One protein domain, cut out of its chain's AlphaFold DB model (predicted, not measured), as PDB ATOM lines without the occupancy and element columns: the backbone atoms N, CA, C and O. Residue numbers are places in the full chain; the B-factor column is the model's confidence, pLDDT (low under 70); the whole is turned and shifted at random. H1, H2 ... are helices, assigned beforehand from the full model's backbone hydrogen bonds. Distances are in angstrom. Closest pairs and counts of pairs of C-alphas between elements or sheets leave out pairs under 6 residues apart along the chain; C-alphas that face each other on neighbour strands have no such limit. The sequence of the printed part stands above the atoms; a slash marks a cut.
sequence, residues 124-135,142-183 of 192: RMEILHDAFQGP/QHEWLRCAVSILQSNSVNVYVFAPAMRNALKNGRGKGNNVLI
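AT A GLANCE: This is residues 124 to 135 and 142 to 183 of the 192 residues of an uncharacterized protein of Clytia hemisphaerica (UniProt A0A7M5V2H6). Three helices make an open, flat frame: H3 forms one side, H1 starts at the far end of H3 and slants away from it like one arm of a V, and H2 is joined through a tight link to the near end of H3 and makes a corner with it. The far part of H1, residues 129 to 133, and the first part of H2, residues 144 to 148, stand free, with the cut between these two helices, and after H3 the last stretch, residues 174 to 183, folds back beside H3. The printed part has 54 residues with three named helices, in the order H1, H2, H3, and no named strand; its class is all helix. It is loose, with a radius of gyration of the C-alphas of 12.8 A, and the C-alphas span 31 by 31 by 15 A.

IN THESE COORDINATES: Find C-alpha 124 at (-32.186, -49.460, -50.285); from there H1 runs through residues 124 to 133, 14.5 A from first to last C-alpha. Past the cut, look for C-alpha 144 at (-13.132, -34.674, -51.225), where H2 begins; it takes residues 144 to 155 and measures 16.1 A. Then go to Val 160, where H3 begins; this longest helix, residues 160 to 173, covers 19.8 A and ends with C-alpha 173 at (-37.192, -48.410, -42.463).

HOW THE PARTS SIT: Look first at Arg 124 and Leu 171, whose C-alphas, 6.0 A apart, are the closest of H1 and H3. Here the two helices touch, H3 with residues 168 to 172 alone. They run opposite ways at a steep tilt of 54 degrees. Next find Leu 153 and Val 160: their C-alphas, 6.8 A apart, are the closest of H2 and H3. These helices touch only at the corner by their link, and only just, with 3 pairs of C-alphas within 8 A; H2 does so with residues 150 to 154 alone and H3 with residue 160 alone. They run opposite ways at a steep tilt of 69 degrees, only just short of about perpendicular. H1 and H2 are apart. In H1 and H2 every O i to N i+4 pair is within hydrogen-bond range, and in H3 9 of 10 are.

THE WHOLE: The two C-alphas farthest apart are those of Gln 142 and Lys 177, at 37.0 A. Residues 136 to 141 are not printed, and across this cut C-alphas 135 and 142 are 12.4 A apart. The link from H1 to H2 is the link across the cut; the link from H2 to H3, 4 residues, is tight. Read the B-factor column for the confidence: the mean pLDDT of the printed part is 90.5, and no printed residue is under 70.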
ATOM      1  N   ARG A 124     -33.002 -50.701 -50.263       91.62
ATOM      2  CA  ARG A 124     -32.186 -49.460 -50.285       91.62
ATOM      3  C   ARG A 124     -30.778 -49.628 -49.704       91.62
ATOM      4  O   ARG A 124     -29.855 -48.978 -50.186       91.62
ATOM      5  N   MET A 125     -30.620 -50.494 -48.703       93.75
ATOM      6  CA  MET A 125     -29.322 -50.801 -48.101       93.75
ATOM      7  C   MET A 125     -28.433 -51.648 -49.013       93.75
ATOM      8  O   MET A 125     -27.241 -51.377 -49.080       93.75
ATOM      9  N   GLU A 126     -28.993 -52.616 -49.736       93.50
ATOM     10  CA  GLU A 126     -28.245 -53.415 -50.716       93.50
ATOM     11  C   GLU A 126     -27.754 -52.546 -51.873       93.50
ATOM     12  O   GLU A 126     -26.594 -52.636 -52.237       93.50
ATOM     13  N   ILE A 127     -28.567 -51.610 -52.378       93.19
ATOM     14  CA  ILE A 127     -28.101 -50.677 -53.427       93.19
ATOM     15  C   ILE A 127     -26.961 -49.799 -52.926       93.19
ATOM     16  O   ILE A 127     -26.014 -49.545 -53.661       93.19
ATOM     17  N   LEU A 128     -27.058 -49.313 -51.686       91.81
ATOM     18  CA  LEU A 128     -25.989 -48.518 -51.091       91.81
ATOM     19  C   LEU A 128     -24.706 -49.345 -50.942       91.81
ATOM     20  O   LEU A 128     -23.617 -48.827 -51.164       91.81
ATOM     21  N   HIS A 129     -24.839 -50.616 -50.569       92.19
ATOM     22  CA  HIS A 129     -23.716 -51.530 -50.432       92.19
ATOM     23  C   HIS A 129     -23.078 -51.864 -51.788       92.19
ATOM     24  O   HIS A 129     -21.863 -51.768 -51.917       92.19
ATOM     25  N   ASP A 130     -23.880 -52.160 -52.810       91.56
ATOM     26  CA  ASP A 130     -23.398 -52.388 -54.175       91.56
ATOM     27  C   ASP A 130     -22.654 -51.154 -54.710       91.56
ATOM     28  O   ASP A 130     -21.574 -51.272 -55.282       91.56
ATOM     29  N   ALA A 131     -23.193 -49.954 -54.469       89.56
ATOM     30  CA  ALA A 131     -22.544 -48.701 -54.849       89.56
ATOM     31  C   ALA A 131     -21.235 -48.458 -54.082       89.56
ATOM     32  O   ALA A 131     -20.303 -47.884 -54.634       89.56
ATOM     33  N   PHE A 132     -21.152 -48.899 -52.825       87.69
ATOM     34  CA  PHE A 132     -19.928 -48.822 -52.028       87.69
ATOM     35  C   PHE A 132     -18.839 -49.787 -52.526       87.69
ATOM     36  O   PHE A 132     -17.659 -49.472 -52.421       87.69
ATOM     37  N   GLN A 133     -19.225 -50.952 -53.054       90.38
ATOM     38  CA  GLN A 133     -18.293 -51.927 -53.635       90.38
ATOM     39  C   GLN A 133     -17.863 -51.575 -55.065       90.38
ATOM     40  O   GLN A 133     -16.831 -52.057 -55.531       90.38
ATOM     41  N   GLY A 134     -18.664 -50.775 -55.768       87.88
ATOM     42  CA  GLY A 134     -18.364 -50.308 -57.113       87.88
ATOM     43  C   GLY A 134     -17.216 -49.291 -57.169       87.88
ATOM     44  O   GLY A 134     -16.762 -48.780 -56.142       87.88
ATOM     45  N   PRO A 135     -16.732 -48.969 -58.382       86.50
ATOM     46  CA  PRO A 135     -15.779 -47.883 -58.570       86.50
ATOM     47  C   PRO A 135     -16.397 -46.541 -58.150       86.50
ATOM     48  O   PRO A 135     -17.608 -46.334 -58.262       86.50
ATOM     49  N   GLN A 142     -10.489 -37.619 -55.279       79.69
ATOM     50  CA  GLN A 142      -9.760 -38.054 -54.071       79.69
ATOM     51  C   GLN A 142     -10.578 -38.113 -52.755       79.69
ATOM     52  O   GLN A 142     -10.050 -37.837 -51.677       79.69
ATOM     53  N   HIS A 143     -11.858 -38.499 -52.806       77.06
ATOM     54  CA  HIS A 143     -12.777 -38.509 -51.652       77.06
ATOM     55  C   HIS A 143     -13.046 -37.134 -51.002       77.06
ATOM     56  O   HIS A 143     -13.460 -37.068 -49.840       77.06
ATOM     57  N   GLU A 144     -12.862 -36.029 -51.724       86.56
ATOM     58  CA  GLU A 144     -13.132 -34.674 -51.225       86.56
ATOM     59  C   GLU A 144     -14.565 -34.517 -50.719       86.56
ATOM     60  O   GLU A 144     -14.777 -33.950 -49.652       86.56
ATOM     61  N   TRP A 145     -15.540 -35.122 -51.399       88.00
ATOM     62  CA  TRP A 145     -16.937 -35.133 -50.959       88.00
ATOM     63  C   TRP A 145     -17.113 -35.654 -49.530       88.00
ATOM     64  O   TRP A 145     -17.853 -35.061 -48.745       88.00
ATOM     65  N   LEU A 146     -16.404 -36.726 -49.164       88.19
ATOM     66  CA  LEU A 146     -16.457 -37.276 -47.809       88.19
ATOM     67  C   LEU A 146     -15.803 -36.322 -46.806       88.19
ATOM     68  O   LEU A 146     -16.364 -36.084 -45.737       88.19
ATOM     69  N   ARG A 147     -14.645 -35.748 -47.153       90.50
ATOM     70  CA  ARG A 147     -13.950 -34.768 -46.303       90.50
ATOM     71  C   ARG A 147     -14.824 -33.541 -46.042       90.50
ATOM     72  O   ARG A 147     -14.982 -33.147 -44.887       90.50
ATOM     73  N   CYS A 148     -15.447 -32.996 -47.084       90.56
ATOM     74  CA  CYS A 148     -16.378 -31.875 -46.993       90.56
ATOM     75  C   CYS A 148     -17.594 -32.227 -46.130       90.56
ATOM     76  O   CYS A 148     -17.937 -31.473 -45.222       90.56
ATOM     77  N   ALA A 149     -18.210 -33.394 -46.343       90.88
ATOM     78  CA  ALA A 149     -19.352 -33.833 -45.543       90.88
ATOM     79  C   ALA A 149     -18.999 -33.962 -44.050       90.88
ATOM     80  O   ALA A 149     -19.740 -33.473 -43.196       90.88
ATOM     81  N   VAL A 150     -17.852 -34.566 -43.721       92.81
ATOM     82  CA  VAL A 150     -17.383 -34.690 -42.331       92.81
ATOM     83  C   VAL A 150     -17.084 -33.319 -41.724       92.81
ATOM     84  O   VAL A 150     -17.497 -33.060 -40.595       92.81
ATOM     85  N   SER A 151     -16.433 -32.425 -42.470       93.06
ATOM     86  CA  SER A 151     -16.133 -31.062 -42.017       93.06
ATOM     87  C   SER A 151     -17.401 -30.244 -41.739       93.06
ATOM     88  O   SER A 151     -17.465 -29.539 -40.731       93.06
ATOM     89  N   ILE A 152     -18.443 -30.389 -42.569       92.12
ATOM     90  CA  ILE A 152     -19.749 -29.753 -42.346       92.12
ATOM     91  C   ILE A 152     -20.386 -30.282 -41.059       92.12
ATOM     92  O   ILE A 152     -20.853 -29.490 -40.241       92.12
ATOM     93  N   LEU A 153     -20.384 -31.602 -40.848       93.19
ATOM     94  CA  LEU A 153     -20.936 -32.194 -39.627       93.19
ATOM     95  C   LEU A 153     -20.187 -31.700 -38.383       93.19
ATOM     96  O   LEU A 153     -20.822 -31.265 -37.426       93.19
ATOM     97  N   GLN A 154     -18.853 -31.680 -38.426       93.62
ATOM     98  CA  GLN A 154     -18.016 -31.185 -37.331       93.62
ATOM     99  C   GLN A 154     -18.258 -29.700 -37.036       93.62
ATOM    100  O   GLN A 154     -18.473 -29.342 -35.880       93.62
ATOM    101  N   SER A 155     -18.300 -28.852 -38.067       92.81
ATOM    102  CA  SER A 155     -18.557 -27.409 -37.926       92.81
ATOM    103  C   SER A 155     -19.927 -27.112 -37.308       92.81
ATOM    104  O   SER A 155     -20.085 -26.125 -36.597       92.81
ATOM    105  N   ASN A 156     -20.909 -27.989 -37.532       91.94
ATOM    106  CA  ASN A 156     -22.249 -27.884 -36.954       91.94
ATOM    107  C   ASN A 156     -22.409 -28.687 -35.649       91.94
ATOM    108  O   ASN A 156     -23.530 -28.894 -35.191       91.94
ATOM    109  N   SER A 157     -21.308 -29.155 -35.045       94.06
ATOM    110  CA  SER A 157     -21.311 -29.966 -33.814       94.06
ATOM    111  C   SER A 157     -22.165 -31.244 -33.902       94.06
ATOM    112  O   SER A 157     -22.661 -31.752 -32.896       94.06
ATOM    113  N   VAL A 158     -22.329 -31.794 -35.106       94.25
ATOM    114  CA  VAL A 158     -23.051 -33.045 -35.347       94.25
ATOM    115  C   VAL A 158     -22.067 -34.208 -35.312       94.25
ATOM    116  O   VAL A 158     -21.150 -34.312 -36.126       94.25
ATOM    117  N   ASN A 159     -22.281 -35.133 -34.378       93.25
ATOM    118  CA  ASN A 159     -21.450 -36.324 -34.272       93.25
ATOM    119  C   ASN A 159     -21.737 -37.299 -35.430       93.25
ATOM    120  O   ASN A 159     -22.855 -37.802 -35.579       93.25
ATOM    121  N   VAL A 160     -20.705 -37.625 -36.211       93.81
ATOM    122  CA  VAL A 160     -20.768 -38.586 -37.328       93.81
ATOM    123  C   VAL A 160     -21.283 -39.957 -36.875       93.81
ATOM    124  O   VAL A 160     -22.075 -40.584 -37.581       93.81
ATOM    125  N   TYR A 161     -20.906 -40.402 -35.673       93.56
ATOM    126  CA  TYR A 161     -21.347 -41.672 -35.091       93.56
ATOM    127  C   TYR A 161     -22.825 -41.681 -34.692       93.56
ATOM    128  O   TYR A 161     -23.374 -42.753 -34.475       93.56
ATOM    129  N   VAL A 162     -23.483 -40.522 -34.630       92.94
ATOM    130  CA  VAL A 162     -24.935 -40.410 -34.419       92.94
ATOM    131  C   VAL A 162     -25.649 -40.224 -35.758       92.94
ATOM    132  O   VAL A 162     -26.643 -40.894 -36.041       92.94
ATOM    133  N   PHE A 163     -25.101 -39.368 -36.620       93.25
ATOM    134  CA  PHE A 163     -25.686 -39.049 -37.919       93.25
ATOM    135  C   PHE A 163     -25.713 -40.255 -38.868       93.25
ATOM    136  O   PHE A 163     -26.745 -40.551 -39.471       93.25
ATOM    137  N   ALA A 164     -24.610 -41.002 -38.978       93.06
ATOM    138  CA  ALA A 164     -24.527 -42.128 -39.905       93.06
ATOM    139  C   ALA A 164     -25.508 -43.273 -39.559       93.06
ATOM    140  O   ALA A 164     -26.195 -43.752 -40.468       93.06
ATOM    141  N   PRO A 165     -25.660 -43.714 -38.289       92.81
ATOM    142  CA  PRO A 165     -26.726 -44.644 -37.920       92.81
ATOM    143  C   PRO A 165     -28.136 -44.112 -38.185       92.81
ATOM    144  O   PRO A 165     -28.969 -44.879 -38.666       92.81
ATOM    145  N   ALA A 166     -28.405 -42.827 -37.928       92.50
ATOM    146  CA  ALA A 166     -29.713 -42.230 -38.208       92.50
ATOM    147  C   ALA A 166     -30.060 -42.304 -39.707       92.50
ATOM    148  O   ALA A 166     -31.158 -42.733 -40.067       92.50
ATOM    149  N   MET A 167     -29.094 -41.999 -40.582       92.56
ATOM    150  CA  MET A 167     -29.242 -42.148 -42.035       92.56
ATOM    151  C   MET A 167     -29.474 -43.606 -42.450       92.56
ATOM    152  O   MET A 167     -30.385 -43.886 -43.230       92.56
ATOM    153  N   ARG A 168     -28.709 -44.559 -41.898       92.88
ATOM    154  CA  ARG A 168     -28.924 -45.995 -42.161       92.88
ATOM    155  C   ARG A 168     -30.313 -46.455 -41.718       92.88
ATOM    156  O   ARG A 168     -30.970 -47.188 -42.451       92.88
ATOM    157  N   ASN A 169     -30.786 -46.005 -40.558       92.81
ATOM    158  CA  ASN A 169     -32.114 -46.349 -40.052       92.81
ATOM    159  C   ASN A 169     -33.228 -45.792 -40.957       92.81
ATOM    160  O   ASN A 169     -34.168 -46.511 -41.299       92.81
ATOM    161  N   ALA A 170     -33.077 -44.552 -41.431       92.56
ATOM    162  CA  ALA A 170     -33.989 -43.936 -42.397       92.56
ATOM    163  C   ALA A 170     -34.030 -44.696 -43.741       92.56
ATOM    164  O   ALA A 170     -35.099 -44.951 -44.316       92.56
ATOM    165  N   LEU A 171     -32.863 -45.122 -44.235       92.06
ATOM    166  CA  LEU A 171     -32.743 -45.913 -45.463       92.06
ATOM    167  C   LEU A 171     -33.277 -47.339 -45.310       92.06
ATOM    168  O   LEU A 171     -33.826 -47.876 -46.268       92.06
ATOM    169  N   LYS A 172     -33.175 -47.940 -44.125       92.75
ATOM    170  CA  LYS A 172     -33.723 -49.272 -43.851       92.75
ATOM    171  C   LYS A 172     -35.248 -49.237 -43.723       92.75
ATOM    172  O   LYS A 172     -35.938 -49.942 -44.452       92.75
ATOM    173  N   ASN A 173     -35.779 -48.366 -42.864       90.94
ATOM    174  CA  ASN A 173     -37.192 -48.410 -42.463       90.94
ATOM    175  C   ASN A 173     -38.115 -47.560 -43.341       90.94
ATOM    176  O   ASN A 173     -39.324 -47.764 -43.348       90.94
ATOM    177  N   GLY A 174     -37.569 -46.614 -44.109       87.06
ATOM    178  CA  GLY A 174     -38.374 -45.830 -45.047       87.06
ATOM    179  C   GLY A 174     -39.049 -44.625 -44.441       87.06
ATOM    180  O   GLY A 174     -38.751 -44.205 -43.328       87.06
ATOM    181  N   ARG A 175     -39.941 -44.038 -45.238       85.75
ATOM    182  CA  ARG A 175     -40.726 -42.874 -44.841       85.75
ATOM    183  C   ARG A 175     -41.787 -43.332 -43.848       85.75
ATOM    184  O   ARG A 175     -42.825 -43.854 -44.231       85.75
ATOM    185  N   GLY A 176     -41.493 -43.151 -42.570       85.88
ATOM    186  CA  GLY A 176     -42.390 -43.443 -41.460       85.88
ATOM    187  C   GLY A 176     -42.168 -42.456 -40.322       85.88
ATOM    188  O   GLY A 176     -41.176 -41.720 -40.302       85.88
ATOM    189  N   LYS A 177     -43.094 -42.420 -39.361       87.50
ATOM    190  CA  LYS A 177     -42.952 -41.571 -38.172       87.50
ATOM    191  C   LYS A 177     -41.680 -41.968 -37.411       87.50
ATOM    192  O   LYS A 177     -41.499 -43.135 -37.092       87.50
ATOM    193  N   GLY A 178     -40.797 -41.001 -37.155       82.44
ATOM    194  CA  GLY A 178     -39.526 -41.223 -36.450       82.44
ATOM    195  C   GLY A 178     -38.373 -41.782 -37.299       82.44
ATOM    196  O   GLY A 178     -37.273 -41.918 -36.780       82.44
ATOM    197  N   ASN A 179     -38.580 -42.056 -38.593       88.00
ATOM    198  CA  ASN A 179     -37.540 -42.585 -39.494       88.00
ATOM    199  C   ASN A 179     -36.984 -41.532 -40.468       88.00
ATOM    200  O   ASN A 179     -36.310 -41.876 -41.434       88.00
ATOM    201  N   ASN A 180     -37.284 -40.251 -40.252       90.12
ATOM    202  CA  ASN A 180     -36.847 -39.168 -41.129       90.12
ATOM    203  C   ASN A 180     -35.682 -38.408 -40.491       90.12
ATOM    204  O   ASN A 180     -35.704 -38.131 -39.294       90.12
ATOM    205  N   VAL A 181     -34.706 -38.026 -41.311       90.31
ATOM    206  CA  VAL A 181     -33.640 -37.095 -40.931       90.31
ATOM    207  C   VAL A 181     -33.961 -35.751 -41.571       90.31
ATOM    208  O   VAL A 181     -34.093 -35.665 -42.792       90.31
ATOM    209  N   LEU A 182     -34.126 -34.718 -40.747       90.06
ATOM    210  CA  LEU A 182     -34.360 -33.354 -41.205       90.06
ATOM    211  C   LEU A 182     -33.051 -32.570 -41.107       90.06
ATOM    212  O   LEU A 182     -32.478 -32.458 -40.027       90.06
ATOM    213  N   ILE A 183     -32.594 -32.034 -42.234       89.88
ATOM    214  CA  ILE A 183     -31.436 -31.141 -42.296       89.88
ATOM    215  C   ILE A 183     -31.982 -29.723 -42.420       89.88
ATOM    216  O   ILE A 183     -32.722 -29.426 -43.357       89.88
TER     217      ILE A 183